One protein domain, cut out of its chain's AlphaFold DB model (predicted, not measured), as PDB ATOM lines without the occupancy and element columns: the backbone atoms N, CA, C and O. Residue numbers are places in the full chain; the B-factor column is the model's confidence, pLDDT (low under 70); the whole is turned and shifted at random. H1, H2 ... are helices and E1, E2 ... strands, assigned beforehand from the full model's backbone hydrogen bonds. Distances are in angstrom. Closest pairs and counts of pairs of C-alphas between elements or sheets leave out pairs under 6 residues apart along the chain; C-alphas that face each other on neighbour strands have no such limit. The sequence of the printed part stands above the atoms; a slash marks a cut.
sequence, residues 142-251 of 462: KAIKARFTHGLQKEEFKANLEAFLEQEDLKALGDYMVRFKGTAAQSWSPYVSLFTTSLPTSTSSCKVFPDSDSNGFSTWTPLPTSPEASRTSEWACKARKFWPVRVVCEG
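AT A GLANCE: This is residues 142 to 251 of the 462 residues of an uncharacterized protein of Rhodosporidium toruloides (UniProt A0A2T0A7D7). One strongly twisted sheet of six strands forms a wall, with H1 over its E1 and E2 end and H2 over E4 toward the other end. The helices are on one face, two layers in all, helices over sheet. The printed part has 110 residues, with named elements H1, H2, then E1 to E6; the class is mixed, helices and strands. The mixed sheet runs E1 E2 E6 E5 E4 E3. The whole is compact, radius of gyration of the C-alphas 13.6 A, spanning 40 by 31 by 23 A.

HOW THE PARTS SIT: E3 (206 to 208), E4 (218 to 222), E5 (232 to 238) and E6 (245 to 250) form a meander, each strand the antiparallel neighbour of the one before. N 206 and O 220 are 3.0 A apart, N 236 and O 221 2.8 A, N 235 and O 247 2.8 A. E2 (190 to 195) is parallel to E6, with N 192 and O 246 at 2.8 A. E1 (177 to 180) and E2 form an antiparallel hairpin, N 177 and O 193 at 2.8 A. E1 and E3 are edge strands. H1 (142 to 154) is on the sheet at a height of 9.8 A, slantwise to E1 at 45 degrees on the local plane; its closest C-alphas to E1 are Lys 145 and Val 178, 6.9 A. H2 (157 to 167) is at a height of 8.8 A, only just across E4 at 61 degrees on the local plane; C-alphas Phe 164 and Val 208 of E3 are closest, 5.8 A. In H1 and H2 every O i to N i+4 pair is within hydrogen-bond range.

IN THESE COORDINATES: H1 begins at C-alpha 142 (-8.912, -33.228, -12.021) and is 18.5 A long; H2 is 15.1 A. E5 is 19.5 A, E2 16.7 A, and E6, 16.0 A, ends at C-alpha 250 (2.499, -29.219, -31.872).

THE WHOLE: C-alphas 185 and 213, the two farthest apart, are 41.1 A apart. The printed part has no cut and no long link. Residues 182 to 188, 212 to 215 and 226 to 229 have pLDDT under 70.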
ATOM      1  N   LYS A 142      -7.695 -34.042 -11.905       85.69
ATOM      2  CA  LYS A 142      -8.912 -33.228 -12.021       85.69
ATOM      3  C   LYS A 142      -8.818 -31.940 -11.197       85.69
ATOM      4  O   LYS A 142      -9.060 -30.869 -11.752       85.69
ATOM      5  N   ALA A 143      -8.435 -32.021  -9.923       85.25
ATOM      6  CA  ALA A 143      -8.260 -30.844  -9.072       85.25
ATOM      7  C   ALA A 143      -7.078 -29.974  -9.513       85.25
ATOM      8  O   ALA A 143      -7.215 -28.753  -9.591       85.25
ATOM      9  N   ILE A 144      -5.945 -30.582  -9.890       86.12
ATOM     10  CA  ILE A 144      -4.797 -29.843 -10.433       86.12
ATOM     11  C   ILE A 144      -5.195 -29.114 -11.725       86.12
ATOM     12  O   ILE A 144      -4.963 -27.911 -11.829       86.12
ATOM     13  N   LYS A 145      -5.869 -29.786 -12.673       89.44
ATOM     14  CA  LYS A 145      -6.351 -29.157 -13.916       89.44
ATOM     15  C   LYS A 145      -7.344 -28.025 -13.642       89.44
ATOM     16  O   LYS A 145      -7.242 -26.981 -14.279       89.44
ATOM     17  N   ALA A 146      -8.261 -28.184 -12.685       89.00
ATOM     18  CA  ALA A 146      -9.206 -27.133 -12.302       89.00
ATOM     19  C   ALA A 146      -8.503 -25.901 -11.694       89.00
ATOM     20  O   ALA A 146      -8.764 -24.778 -12.117       89.00
ATOM     21  N   ARG A 147      -7.558 -26.097 -10.761       87.62
ATOM     22  CA  ARG A 147      -6.758 -24.997 -10.187       87.62
ATOM     23  C   ARG A 147      -5.903 -24.301 -11.251       87.62
ATOM     24  O   ARG A 147      -5.842 -23.075 -11.271       87.62
ATOM     25  N   PHE A 148      -5.285 -25.071 -12.146       89.81
ATOM     26  CA  PHE A 148      -4.442 -24.555 -13.223       89.81
ATOM     27  C   PHE A 148      -5.252 -23.756 -14.254       89.81
ATOM     28  O   PHE A 148      -4.898 -22.619 -14.540       89.81
ATOM     29  N   THR A 149      -6.380 -24.285 -14.745       91.25
ATOM     30  CA  THR A 149      -7.269 -23.566 -15.685       91.25
ATOM     31  C   THR A 149      -7.841 -22.278 -15.094       91.25
ATOM     32  O   THR A 149      -7.838 -21.258 -15.772       91.25
ATOM     33  N   HIS A 150      -8.243 -22.282 -13.821       90.12
ATOM     34  CA  HIS A 150      -8.656 -21.068 -13.111       90.12
ATOM     35  C   HIS A 150      -7.509 -20.050 -12.954       90.12
ATOM     36  O   HIS A 150      -7.738 -18.845 -13.021       90.12
ATOM     37  N   GLY A 151      -6.266 -20.515 -12.790       88.50
ATOM     38  CA  GLY A 151      -5.078 -19.659 -12.834       88.50
ATOM     39  C   GLY A 151      -4.862 -19.022 -14.213       88.50
ATOM     40  O   GLY A 151      -4.731 -17.808 -14.298       88.50
ATOM     41  N   LEU A 152      -4.924 -19.815 -15.290       90.12
ATOM     42  CA  LEU A 152      -4.819 -19.317 -16.672       90.12
ATOM     43  C   LEU A 152      -5.907 -18.281 -17.007       90.12
ATOM     44  O   LEU A 152      -5.633 -17.310 -17.703       90.12
ATOM     45  N   GLN A 153      -7.130 -18.462 -16.495       89.38
ATOM     46  CA  GLN A 153      -8.223 -17.497 -16.662       89.38
ATOM     47  C   GLN A 153      -7.947 -16.163 -15.956       89.38
ATOM     48  O   GLN A 153      -8.262 -15.116 -16.509       89.38
ATOM     49  N   LYS A 154      -7.348 -16.184 -14.758       86.19
ATOM     50  CA  LYS A 154      -7.035 -14.968 -13.985       86.19
ATOM     51  C   LYS A 154      -5.935 -14.099 -14.588       86.19
ATOM     52  O   LYS A 154      -5.925 -12.901 -14.335       86.19
ATOM     53  N   GLU A 155      -5.016 -14.702 -15.331       83.50
ATOM     54  CA  GLU A 155      -3.913 -14.006 -16.007       83.50
ATOM     55  C   GLU A 155      -4.239 -13.682 -17.473       83.50
ATOM     56  O   GLU A 155      -3.332 -13.361 -18.236       83.50
ATOM     57  N   GLU A 156      -5.504 -13.839 -17.892       87.56
ATOM     58  CA  GLU A 156      -5.948 -13.600 -19.274       87.56
ATOM     59  C   GLU A 156      -5.043 -14.334 -20.285       87.56
ATOM     60  O   GLU A 156      -4.663 -13.821 -21.340       87.56
ATOM     61  N   PHE A 157      -4.653 -15.574 -19.944       90.12
ATOM     62  CA  PHE A 157      -3.657 -16.337 -20.700       90.12
ATOM     63  C   PHE A 157      -4.071 -16.549 -22.162       90.12
ATOM     64  O   PHE A 157      -3.204 -16.617 -23.024       90.12
ATOM     65  N   LYS A 158      -5.379 -16.614 -22.450       90.62
ATOM     66  CA  LYS A 158      -5.890 -16.723 -23.822       90.62
ATOM     67  C   LYS A 158      -5.493 -15.512 -24.680       90.62
ATOM     68  O   LYS A 158      -4.904 -15.726 -25.729       90.62
ATOM     69  N   ALA A 159      -5.683 -14.284 -24.192       90.25
ATOM     70  CA  ALA A 159      -5.273 -13.072 -24.910       90.25
ATOM     71  C   ALA A 159      -3.741 -12.993 -25.070       90.25
ATOM     72  O   ALA A 159      -3.231 -12.666 -26.137       90.25
ATOM     73  N   ASN A 160      -2.990 -13.382 -24.032       90.38
ATOM     74  CA  ASN A 160      -1.525 -13.476 -24.098       90.38
ATOM     75  C   ASN A 160      -1.022 -14.545 -25.089       90.38
ATOM     76  O   ASN A 160       0.067 -14.398 -25.634       90.38
ATOM     77  N   LEU A 161      -1.774 -15.632 -25.285       91.50
ATOM     78  CA  LEU A 161      -1.479 -16.682 -26.261       91.50
ATOM     79  C   LEU A 161      -1.841 -16.231 -27.682       91.50
ATOM     80  O   LEU A 161      -1.068 -16.473 -28.597       91.50
ATOM     81  N   GLU A 162      -2.981 -15.567 -27.864       91.81
ATOM     82  CA  GLU A 162      -3.421 -15.031 -29.159       91.81
ATOM     83  C   GLU A 162      -2.424 -13.992 -29.688       91.81
ATOM     84  O   GLU A 162      -1.919 -14.156 -30.795       91.81
ATOM     85  N   ALA A 163      -2.009 -13.032 -28.856       91.25
ATOM     86  CA  ALA A 163      -0.989 -12.048 -29.226       91.25
ATOM     87  C   ALA A 163       0.417 -12.661 -29.439       91.25
ATOM     88  O   ALA A 163       1.221 -12.119 -30.195       91.25
ATOM     89  N   PHE A 164       0.737 -13.803 -28.809       92.06
ATOM     90  CA  PHE A 164       1.979 -14.541 -29.093       92.06
ATOM     91  C   PHE A 164       1.929 -15.214 -30.468       92.06
ATOM     92  O   PHE A 164       2.908 -15.177 -31.209       92.06
ATOM     93  N   LEU A 165       0.790 -15.824 -30.806       91.88
ATOM     94  CA  LEU A 165       0.580 -16.459 -32.104       91.88
ATOM     95  C   LEU A 165       0.602 -15.427 -33.233       91.88
ATOM     96  O   LEU A 165       1.244 -15.675 -34.245       91.88
ATOM     97  N   GLU A 166      -0.020 -14.264 -33.033       91.69
ATOM     98  CA  GLU A 166       0.040 -13.146 -33.979       91.69
ATOM     99  C   GLU A 166       1.473 -12.625 -34.165       91.69
ATOM    100  O   GLU A 166       1.915 -12.456 -35.296       91.69
ATOM    101  N   GLN A 167       2.247 -12.468 -33.083       90.50
ATOM    102  CA  GLN A 167       3.646 -12.029 -33.166       90.50
ATOM    103  C   GLN A 167       4.577 -13.024 -33.896       90.50
ATOM    104  O   GLN A 167       5.603 -12.605 -34.432       90.50
ATOM    105  N   GLU A 168       4.251 -14.319 -33.915       88.56
ATOM    106  CA  GLU A 168       5.001 -15.366 -34.634       88.56
ATOM    107  C   GLU A 168       4.385 -15.724 -36.011       88.56
ATOM    108  O   GLU A 168       4.805 -16.707 -36.622       88.56
ATOM    109  N   ASP A 169       3.385 -14.973 -36.499       88.19
ATOM    110  CA  ASP A 169       2.617 -15.254 -37.730       88.19
ATOM    111  C   ASP A 169       1.963 -16.664 -37.768       88.19
ATOM    112  O   ASP A 169       1.795 -17.294 -38.819       88.19
ATOM    113  N   LEU A 170       1.560 -17.189 -36.603       89.12
ATOM    114  CA  LEU A 170       0.989 -18.530 -36.429       89.12
ATOM    115  C   LEU A 170      -0.534 -18.517 -36.265       89.12
ATOM    116  O   LEU A 170      -1.124 -17.611 -35.680       89.12
ATOM    117  N   LYS A 171      -1.186 -19.610 -36.682       88.94
ATOM    118  CA  LYS A 171      -2.600 -19.873 -36.372       88.94
ATOM    119  C   LYS A 171      -2.756 -21.136 -35.534       88.94
ATOM    120  O   LYS A 171      -2.137 -22.163 -35.816       88.94
ATOM    121  N   ALA A 172      -3.616 -21.057 -34.522       88.81
ATOM    122  CA  ALA A 172      -4.019 -22.195 -33.706       88.81
ATOM    123  C   ALA A 172      -5.053 -23.063 -34.439       88.81
ATOM    124  O   ALA A 172      -6.090 -22.575 -34.887       88.81
ATOM    125  N   LEU A 173      -4.803 -24.369 -34.498       85.25
ATOM    126  CA  LEU A 173      -5.736 -25.376 -34.999       85.25
ATOM    127  C   LEU A 173      -6.651 -25.849 -33.851       85.25
ATOM    128  O   LEU A 173      -6.626 -27.007 -33.435       85.25
ATOM    129  N   GLY A 174      -7.446 -24.914 -33.320       85.44
ATOM    130  CA  GLY A 174      -8.394 -25.125 -32.218       85.44
ATOM    131  C   GLY A 174      -7.941 -24.566 -30.861       85.44
ATOM    132  O   GLY A 174      -6.912 -23.904 -30.745       85.44
ATOM    133  N   ASP A 175      -8.741 -24.817 -29.821       87.88
ATOM    134  CA  ASP A 175      -8.462 -24.347 -28.457       87.88
ATOM    135  C   ASP A 175      -7.285 -25.093 -27.803       87.88
ATOM    136  O   ASP A 175      -7.080 -26.299 -27.980       87.88
ATOM    137  N   TYR A 176      -6.549 -24.382 -26.946       90.94
ATOM    138  CA  TYR A 176      -5.449 -24.956 -26.178       90.94
ATOM    139  C   TYR A 176      -5.933 -25.977 -25.131       90.94
ATOM    140  O   TYR A 176      -6.948 -25.810 -24.449       90.94
ATOM    141  N   MET A 177      -5.148 -27.032 -24.925       91.44
ATOM    142  CA  MET A 177      -5.448 -28.119 -23.999       91.44
ATOM    143  C   MET A 177      -4.462 -28.179 -22.835       91.44
ATOM    144  O   MET A 177      -3.250 -28.230 -23.020       91.44
ATOM    145  N   VAL A 178      -4.980 -28.300 -21.610       91.19
ATOM    146  CA  VAL A 178      -4.149 -28.655 -20.447       91.19
ATOM    147  C   VAL A 178      -3.905 -30.165 -20.434       91.19
ATOM    148  O   VAL A 178      -4.839 -30.941 -20.163       91.19
ATOM    149  N   ARG A 179      -2.654 -30.552 -20.706       89.12
ATOM    150  CA  ARG A 179      -2.100 -31.914 -20.644       89.12
ATOM    151  C   ARG A 179      -1.175 -32.055 -19.419       89.12
ATOM    152  O   ARG A 179      -0.897 -31.085 -18.718       89.12
ATOM    153  N   PHE A 180      -0.718 -33.274 -19.138       86.62
ATOM    154  CA  PHE A 180       0.224 -33.589 -18.053       86.62
ATOM    155  C   PHE A 180       1.335 -34.489 -18.591       86.62
ATOM    156  O   PHE A 180       1.039 -35.396 -19.370       86.62
ATOM    157  N   LYS A 181       2.593 -34.268 -18.187       79.19
ATOM    158  CA  LYS A 181       3.678 -35.220 -18.488       79.19
ATOM    159  C   LYS A 181       3.616 -36.392 -17.490       79.19
ATOM    160  O   LYS A 181       3.222 -36.203 -16.340       79.19
ATOM    161  N   GLY A 182       3.987 -37.594 -17.935       69.56
ATOM    162  CA  GLY A 182       4.090 -38.794 -17.092       69.56
ATOM    163  C   GLY A 182       2.812 -39.632 -16.909       69.56
ATOM    164  O   GLY A 182       1.720 -39.312 -17.397       69.56
ATOM    165  N   THR A 183       2.971 -40.746 -16.188       64.31
ATOM    166  CA  THR A 183       1.912 -41.722 -15.868       64.31
ATOM    167  C   THR A 183       0.842 -41.132 -14.941       64.31
ATOM    168  O   THR A 183       0.994 -40.033 -14.400       64.31
ATOM    169  N   ALA A 184      -0.277 -41.844 -14.748       59.25
ATOM    170  CA  ALA A 184      -1.388 -41.387 -13.903       59.25
ATOM    171  C   ALA A 184      -0.958 -40.992 -12.474       59.25
ATOM    172  O   ALA A 184      -1.527 -40.056 -11.918       59.25
ATOM    173  N   ALA A 185       0.074 -41.652 -11.936       54.31
ATOM    174  CA  ALA A 185       0.624 -41.420 -10.601       54.31
ATOM    175  C   ALA A 185       1.725 -40.336 -10.527       54.31
ATOM    176  O   ALA A 185       2.088 -39.929  -9.431       54.31
ATOM    177  N   GLN A 186       2.272 -39.868 -11.657       55.47
ATOM    178  CA  GLN A 186       3.441 -38.965 -11.698       55.47
ATOM    179  C   GLN A 186       3.156 -37.602 -12.358       55.47
ATOM    180  O   GLN A 186       4.063 -36.860 -12.727       55.47
ATOM    181  N   SER A 187       1.884 -37.251 -12.522       59.53
ATOM    182  CA  SER A 187       1.430 -36.053 -13.236       59.53
ATOM    183  C   SER A 187       1.296 -34.816 -12.349       59.53
ATOM    184  O   SER A 187       0.206 -34.260 -12.203       59.53
ATOM    185  N   TRP A 188       2.401 -34.382 -11.751       66.75
ATOM    186  CA  TRP A 188       2.444 -33.190 -10.894       66.75
ATOM    187  C   TRP A 188       2.469 -31.886 -11.712       66.75
ATOM    188  O   TRP A 188       1.968 -30.858 -11.262       66.75
ATOM    189  N   SER A 189       3.036 -31.930 -12.924       80.56
ATOM    190  CA  SER A 189       3.281 -30.775 -13.794       80.56
ATOM    191  C   SER A 189       2.289 -30.707 -14.973       80.56
ATOM    192  O   SER A 189       2.473 -31.389 -15.992       80.56
ATOM    193  N   PRO A 190       1.219 -29.891 -14.875       89.31
ATOM    194  CA  PRO A 190       0.396 -29.551 -16.030       89.31
ATOM    195  C   PRO A 190       1.172 -28.659 -17.008       89.31
ATOM    196  O   PRO A 190       1.991 -27.831 -16.605       89.31
ATOM    197  N   TYR A 191       0.877 -28.800 -18.296       90.75
ATOM    198  CA  TYR A 191       1.351 -27.913 -19.356       90.75
ATOM    199  C   TYR A 191       0.222 -27.629 -20.350       90.75
ATOM    200  O   TYR A 191      -0.746 -28.388 -20.450       90.75
ATOM    201  N   VAL A 192       0.337 -26.514 -21.061       93.38
ATOM    202  CA  VAL A 192      -0.545 -26.151 -22.170       93.38
ATOM    203  C   VAL A 192       0.014 -26.764 -23.450       93.38
ATOM    204  O   VAL A 192       1.206 -26.663 -23.710       93.38
ATOM    205  N   SER A 193      -0.835 -27.401 -24.242       92.69
ATOM    206  CA  SER A 193      -0.532 -27.915 -25.578       92.69
ATOM    207  C   SER A 193      -1.521 -27.290 -26.555       92.69
ATOM    208  O   SER A 193      -2.716 -27.244 -26.253       92.69
ATOM    209  N   LEU A 194      -1.043 -26.792 -27.693       92.88
ATOM    210  CA  LEU A 194      -1.907 -26.422 -28.812       92.88
ATOM    211  C   LEU A 194      -1.309 -26.917 -30.127       92.88
ATOM    212  O   LEU A 194      -0.091 -27.014 -30.263       92.88
ATOM    213  N   PHE A 195      -2.181 -27.199 -31.088       90.44
ATOM    214  CA  PHE A 195      -1.780 -27.475 -32.461       90.44
ATOM    215  C   PHE A 195      -1.655 -26.158 -33.227       90.44
ATOM    216  O   PHE A 195      -2.530 -25.297 -33.107       90.44
ATOM    217  N   THR A 196      -0.588 -25.987 -34.002       89.56
ATOM    218  CA  THR A 196      -0.343 -24.786 -34.813       89.56
ATOM    219  C   THR A 196      -0.109 -25.149 -36.275       89.56
ATOM    220  O   THR A 196       0.351 -26.242 -36.588       89.56
ATOM    221  N   THR A 197      -0.412 -24.224 -37.189       85.62
ATOM    222  CA  THR A 197      -0.181 -24.395 -38.641       85.62
ATOM    223  C   THR A 197       1.286 -24.628 -39.006       85.62
ATOM    224  O   THR A 197       1.592 -25.279 -39.999       85.62
ATOM    225  N   SER A 198       2.189 -24.089 -38.197       85.81
ATOM    226  CA  SER A 198       3.644 -24.171 -38.313       85.81
ATOM    227  C   SER A 198       4.246 -24.070 -36.909       85.81
ATOM    228  O   SER A 198       3.564 -23.677 -35.958       85.81
ATOM    229  N   LEU A 199       5.510 -24.460 -36.741       87.62
ATOM    230  CA  LEU A 199       6.214 -24.260 -35.473       87.62
ATOM    231  C   LEU A 199       6.766 -22.825 -35.381       87.62
ATOM    232  O   LEU A 199       7.223 -22.312 -36.404       87.62
ATOM    233  N   PRO A 200       6.788 -22.209 -34.180       85.12
ATOM    234  CA  PRO A 200       7.504 -20.955 -33.940       85.12
ATOM    235  C   PRO A 200       8.958 -21.057 -34.406       85.12
ATOM    236  O   PRO A 200       9.664 -21.998 -34.023       85.12
ATOM    237  N   THR A 201       9.407 -20.099 -35.218       78.50
ATOM    238  CA  THR A 201      10.788 -20.059 -35.729       78.50
ATOM    239  C   THR A 201      11.731 -19.277 -34.819       78.50
ATOM    240  O   THR A 201      12.950 -19.430 -34.922       78.50
ATOM    241  N   SER A 202      11.194 -18.453 -33.914       79.62
ATOM    242  CA  SER A 202      11.996 -17.680 -32.970       79.62
ATOM    243  C   SER A 202      12.766 -18.567 -31.993       79.62
ATOM    244  O   SER A 202      12.202 -19.310 -31.196       79.62
ATOM    245  N   THR A 203      14.089 -18.413 -31.986       78.56
ATOM    246  CA  THR A 203      14.999 -19.033 -31.005       78.56
ATOM    247  C   THR A 203      15.351 -18.099 -29.842       78.56
ATOM    248  O   THR A 203      16.131 -18.463 -28.963       78.56
ATOM    249  N   SER A 204      14.771 -16.894 -29.812       84.81
ATOM    250  CA  SER A 204      15.007 -15.871 -28.786       84.81
ATOM    251  C   SER A 204      13.763 -15.622 -27.927       84.81
ATOM    252  O   SER A 204      12.645 -15.938 -28.325       84.81
ATOM    253  N   SER A 205      13.947 -15.071 -26.725       90.31
ATOM    254  CA  SER A 205      12.828 -14.717 -25.846       90.31
ATOM    255  C   SER A 205      12.155 -13.415 -26.286       90.31
ATOM    256  O   SER A 205      12.819 -12.375 -26.325       90.31
ATOM    257  N   CYS A 206      10.843 -13.436 -26.512       90.06
ATOM    258  CA  CYS A 206      10.045 -12.258 -26.849       90.06
ATOM    259  C   CYS A 206       9.192 -11.767 -25.661       90.06
ATOM    260  O   CYS A 206       9.026 -12.436 -24.632       90.06
ATOM    261  N   LYS A 207       8.672 -10.541 -25.783       91.56
ATOM    262  CA  LYS A 207       7.659  -9.977 -24.884       91.56
ATOM    263  C   LYS A 207       6.421  -9.675 -25.702       91.56
ATOM    264  O   LYS A 207       6.510  -8.911 -26.658       91.56
ATOM    265  N   VAL A 208       5.311 -10.239 -25.258       88.88
ATOM    266  CA  VAL A 208       4.006 -10.141 -25.893       88.88
ATOM    267  C   VAL A 208       3.142  -9.200 -25.064       88.88
ATOM    268  O   VAL A 208       3.106  -9.293 -23.829       88.88
ATOM    269  N   PHE A 209       2.457  -8.299 -25.756       88.56
ATOM    270  CA  PHE A 209       1.502  -7.356 -25.194       88.56
ATOM    271  C   PHE A 209       0.146  -7.671 -25.831       88.56
ATOM    272  O   PHE A 209       0.031  -7.515 -27.042       88.56
ATOM    273  N   PRO A 210      -0.845  -8.176 -25.078       83.88
ATOM    274  CA  PRO A 210      -2.194  -8.318 -25.606       83.88
ATOM    275  C   PRO A 210      -2.838  -6.933 -25.780       83.88
ATOM    276  O   PRO A 210      -2.638  -6.060 -24.937       83.88
ATOM    277  N   ASP A 211      -3.644  -6.760 -26.830       72.75
ATOM    278  CA  ASP A 211      -4.321  -5.489 -27.164       72.75
ATOM    279  C   ASP A 211      -5.384  -5.039 -26.145       72.75
ATOM    280  O   ASP A 211      -5.922  -3.934 -26.230       72.75
ATOM    281  N   SER A 212      -5.714  -5.881 -25.165       62.72
ATOM    282  CA  SER A 212      -6.585  -5.516 -24.052       62.72
ATOM    283  C   SER A 212      -5.953  -4.430 -23.167       62.72
ATOM    284  O   SER A 212      -4.764  -4.485 -22.859       62.72
ATOM    285  N   ASP A 213      -6.776  -3.516 -22.624       59.03
ATOM    286  CA  ASP A 213      -6.395  -2.435 -21.676       59.03
ATOM    287  C   ASP A 213      -5.677  -2.912 -20.382       59.03
ATOM    288  O   ASP A 213      -5.278  -2.128 -19.507       59.03
ATOM    289  N   SER A 214      -5.494  -4.223 -20.239       62.03
ATOM    290  CA  SER A 214      -4.562  -4.868 -19.326       62.03
ATOM    291  C   SER A 214      -3.147  -4.276 -19.442       62.03
ATOM    292  O   SER A 214      -2.400  -4.562 -20.369       62.03
ATOM    293  N   ASN A 215      -2.707  -3.539 -18.414       62.19
ATOM    294  CA  ASN A 215      -1.313  -3.087 -18.232       62.19
ATOM    295  C   ASN A 215      -0.339  -4.251 -17.881       62.19
ATOM    296  O   ASN A 215       0.515  -4.143 -16.989       62.19
ATOM    297  N   GLY A 216      -0.509  -5.406 -18.525       76.56
ATOM    298  CA  GLY A 216       0.261  -6.630 -18.347       76.56
ATOM    299  C   GLY A 216       0.958  -7.029 -19.644       76.56
ATOM    300  O   GLY A 216       0.423  -6.853 -20.726       76.56
ATOM    301  N   PHE A 217       2.158  -7.589 -19.519       86.94
ATOM    302  CA  PHE A 217       2.849  -8.258 -20.617       86.94
ATOM    303  C   PHE A 217       3.215  -9.671 -20.172       86.94
ATOM    304  O   PHE A 217       3.480  -9.907 -18.984       86.94
ATOM    305  N   SER A 218       3.294 -10.593 -21.125       90.94
ATOM    306  CA  SER A 218       3.866 -11.920 -20.910       90.94
ATOM    307  C   SER A 218       5.249 -11.995 -21.556       90.94
ATOM    308  O   SER A 218       5.484 -11.503 -22.656       90.94
ATOM    309  N   THR A 219       6.216 -12.572 -20.843       92.88
ATOM    310  CA  THR A 219       7.516 -12.921 -21.435       92.88
ATOM    311  C   THR A 219       7.472 -14.369 -21.876       92.88
ATOM    312  O   THR A 219       7.187 -15.245 -21.059       92.88
ATOM    313  N   TRP A 220       7.772 -14.607 -23.146       94.19
ATOM    314  CA  TRP A 220       7.823 -15.927 -23.754       94.19
ATOM    315  C   TRP A 220       9.285 -16.281 -23.987       94.19
ATOM    316  O   TRP A 220      10.051 -15.503 -24.546       94.19
ATOM    317  N   THR A 221       9.715 -17.420 -23.461       93.44
ATOM    318  CA  THR A 221      11.104 -17.885 -23.555       93.44
ATOM    319  C   THR A 221      11.109 -19.278 -24.172       93.44
ATOM    320  O   THR A 221      10.468 -20.161 -23.595       93.44
ATOM    321  N   PRO A 222      11.799 -19.501 -25.302       91.94
ATOM    322  CA  PRO A 222      11.903 -20.832 -25.881       91.94
ATOM    323  C   PRO A 222      12.681 -21.740 -24.925       91.94
ATOM    324  O   PRO A 222      13.656 -21.327 -24.289       91.94
ATOM    325  N   LEU A 223      12.219 -22.975 -24.782       88.69
ATOM    326  CA  LEU A 223      12.861 -24.012 -23.985       88.69
ATOM    327  C   LEU A 223      13.641 -24.955 -24.913       88.69
ATOM    328  O   LEU A 223      13.229 -25.161 -26.053       88.69
ATOM    329  N   PRO A 224      14.745 -25.567 -24.444       80.25
ATOM    330  CA  PRO A 224      15.470 -26.551 -25.237       80.25
ATOM    331  C   PRO A 224      14.563 -27.752 -25.536       80.25
ATOM    332  O   PRO A 224      14.213 -28.527 -24.643       80.25
ATOM    333  N   THR A 225      14.173 -27.891 -26.800       70.56
ATOM    334  CA  THR A 225      13.410 -29.029 -27.317       70.56
ATOM    335  C   THR A 225      14.275 -30.285 -27.333       70.56
ATOM    336  O   THR A 225      15.455 -30.222 -27.680       70.56
ATOM    337  N   SER A 226      13.693 -31.445 -27.006       67.88
ATOM    338  CA  SER A 226      14.385 -32.728 -27.203       67.88
ATOM    339  C   SER A 226      14.724 -32.903 -28.692       67.88
ATOM    340  O   SER A 226      13.851 -32.637 -29.522       67.88
ATOM    341  N   PRO A 227      15.932 -33.371 -29.064       59.31
ATOM    342  CA  PRO A 227      16.300 -33.580 -30.469       59.31
ATOM    343  C   PRO A 227      15.408 -34.609 -31.185       59.31
ATOM    344  O   PRO A 227      15.285 -34.569 -32.404       59.31
ATOM    345  N   GLU A 228      14.736 -35.488 -30.437       56.62
ATOM    346  CA  GLU A 228      13.754 -36.457 -30.952       56.62
ATOM    347  C   GLU A 228      12.406 -35.815 -31.335       56.62
ATOM    348  O   GLU A 228      11.573 -36.443 -31.984       56.62
ATOM    349  N   ALA A 229      12.158 -34.572 -30.915       65.75
ATOM    350  CA  ALA A 229      10.845 -33.936 -30.941       65.75
ATOM    351  C   ALA A 229      10.736 -32.838 -32.015       65.75
ATOM    352  O   ALA A 229      10.164 -31.777 -31.774       65.75
ATOM    353  N   SER A 230      11.244 -33.101 -33.226       70.00
ATOM    354  CA  SER A 230      11.305 -32.147 -34.356       70.00
ATOM    355  C   SER A 230       9.946 -31.589 -34.821       70.00
ATOM    356  O   SER A 230       9.909 -30.668 -35.628       70.00
ATOM    357  N   ARG A 231       8.829 -32.148 -34.330       81.50
ATOM    358  CA  ARG A 231       7.447 -31.705 -34.597       81.50
ATOM    359  C   ARG A 231       6.840 -30.868 -33.462       81.50
ATOM    360  O   ARG A 231       5.656 -30.547 -33.516       81.50
ATOM    361  N   THR A 232       7.615 -30.520 -32.431       87.38
ATOM    362  CA  THR A 232       7.130 -29.737 -31.283       87.38
ATOM    363  C   THR A 232       8.099 -28.639 -30.866       87.38
ATOM    364  O   THR A 232       9.305 -28.865 -30.814       87.38
ATOM    365  N   SER A 233       7.565 -27.480 -30.483       89.12
ATOM    366  CA  SER A 233       8.323 -26.360 -29.916       89.12
ATOM    367  C   SER A 233       7.875 -26.121 -28.469       89.12
ATOM    368  O   SER A 233       6.688 -25.899 -28.221       89.12
ATOM    369  N   GLU A 234       8.789 -26.215 -27.493       91.38
ATOM    370  CA  GLU A 234       8.487 -25.956 -26.074       91.38
ATOM    371  C   GLU A 234       8.806 -24.503 -25.700       91.38
ATOM    372  O   GLU A 234       9.888 -23.997 -25.983       91.38
ATOM    373  N   TRP A 235       7.888 -23.853 -24.988       92.94
ATOM    374  CA  TRP A 235       7.991 -22.464 -24.544       92.94
ATOM    375  C   TRP A 235       7.625 -22.321 -23.066       92.94
ATOM    376  O   TRP A 235       6.810 -23.068 -22.519       92.94
ATOM    377  N   ALA A 236       8.209 -21.328 -22.405       92.75
ATOM    378  CA  ALA A 236       7.814 -20.866 -21.083       92.75
ATOM    379  C   ALA A 236       7.194 -19.467 -21.189       92.75
ATOM    380  O   ALA A 236       7.895 -18.493 -21.459       92.75
ATOM    381  N   CYS A 237       5.890 -19.369 -20.937       92.12
ATOM    382  CA  CYS A 237       5.167 -18.109 -20.798       92.12
ATOM    383  C   CYS A 237       5.186 -17.663 -19.326       92.12
ATOM    384  O   CYS A 237       4.836 -18.432 -18.427       92.12
ATOM    385  N   LYS A 238       5.586 -16.419 -19.055       91.94
ATOM    386  CA  LYS A 238       5.623 -15.838 -17.708       91.94
ATOM    387  C   LYS A 238       4.885 -14.500 -17.665       91.94
ATOM    388  O   LYS A 238       5.405 -13.488 -18.138       91.94
ATOM    389  N   ALA A 239       3.709 -14.508 -17.041       85.88
ATOM    390  CA  ALA A 239       2.931 -13.322 -16.688       85.88
ATOM    391  C   ALA A 239       3.344 -12.746 -15.312       85.88
ATOM    392  O   ALA A 239       4.139 -13.329 -14.561       85.88
ATOM    393  N   ARG A 240       2.837 -11.557 -14.969       80.00
ATOM    394  CA  ARG A 240       3.265 -10.792 -13.788       80.00
ATOM    395  C   ARG A 240       2.559 -11.272 -12.512       80.00
ATOM    396  O   ARG A 240       1.393 -10.974 -12.312       80.00
ATOM    397  N   LYS A 241       3.337 -11.826 -11.567       78.69
ATOM    398  CA  LYS A 241       2.912 -12.480 -10.296       78.69
ATOM    399  C   LYS A 241       2.455 -13.938 -10.445       78.69
ATOM    400  O   LYS A 241       2.144 -14.560  -9.432       78.69
ATOM    401  N   PHE A 242       2.489 -14.497 -11.652       78.50
ATOM    402  CA  PHE A 242       2.152 -15.896 -11.898       78.50
ATOM    403  C   PHE A 242       3.390 -16.800 -11.972       78.50
ATOM    404  O   PHE A 242       4.522 -16.331 -12.140       78.50
ATOM    405  N   TRP A 243       3.184 -18.112 -11.845       82.75
ATOM    406  CA  TRP A 243       4.235 -19.099 -12.101       82.75
ATOM    407  C   TRP A 243       4.473 -19.258 -13.614       82.75
ATOM    408  O   TRP A 243       3.543 -19.068 -14.396       82.75
ATOM    409  N   PRO A 244       5.687 -19.622 -14.071       88.12
ATOM    410  CA  PRO A 244       5.919 -19.907 -15.484       88.12
ATOM    411  C   PRO A 244       5.030 -21.056 -15.983       88.12
ATOM    412  O   PRO A 244       5.049 -22.159 -15.433       88.12
ATOM    413  N   VAL A 245       4.261 -20.796 -17.035       91.06
ATOM    414  CA  VAL A 245       3.419 -21.768 -17.734       91.06
ATOM    415  C   VAL A 245       4.242 -22.394 -18.852       91.06
ATOM    416  O   VAL A 245       4.755 -21.685 -19.715       91.06
ATOM    417  N   ARG A 246       4.357 -23.726 -18.863       91.81
ATOM    418  CA  ARG A 246       4.894 -24.445 -20.024       91.81
ATOM    419  C   ARG A 246       3.830 -24.528 -21.111       91.81
ATOM    420  O   ARG A 246       2.714 -24.968 -20.830       91.81
ATOM    421  N   VAL A 247       4.203 -24.140 -22.321       92.81
ATOM    422  CA  VAL A 247       3.402 -24.212 -23.543       92.81
ATOM    423  C   VAL A 247       4.147 -25.099 -24.538       92.81
ATOM    424  O   VAL A 247       5.370 -25.040 -24.622       92.81
ATOM    425  N   VAL A 248       3.428 -25.960 -25.247       92.06
ATOM    426  CA  VAL A 248       3.969 -26.857 -26.270       92.06
ATOM    427  C   VAL A 248       3.167 -26.634 -27.543       92.06
ATOM    428  O   VAL A 248       1.964 -26.903 -27.565       92.06
ATOM    429  N   CYS A 249       3.823 -26.120 -28.577       90.44
ATOM    430  CA  CYS A 249       3.248 -25.999 -29.910       90.44
ATOM    431  C   CYS A 249       3.521 -27.301 -30.664       90.44
ATOM    432  O   CYS A 249       4.682 -27.665 -30.858       90.44
ATOM    433  N   GLU A 250       2.466 -28.013 -31.043       90.44
ATOM    434  CA  GLU A 250       2.499 -29.219 -31.872       90.44
ATOM    435  C   GLU A 250       2.255 -28.797 -33.330       90.44
ATOM    436  O   GLU A 250       1.192 -28.269 -33.653       90.44
ATOM    437  N   GLY A 251       3.255 -28.975 -34.197       84.19
ATOM    438  CA  GLY A 251       3.136 -28.672 -35.627       84.19
ATOM    439  C   GLY A 251       2.322 -29.736 -36.376       84.19
ATOM    440  O   GLY A 251       2.069 -30.808 -35.818       84.19
TER     441      GLY A 251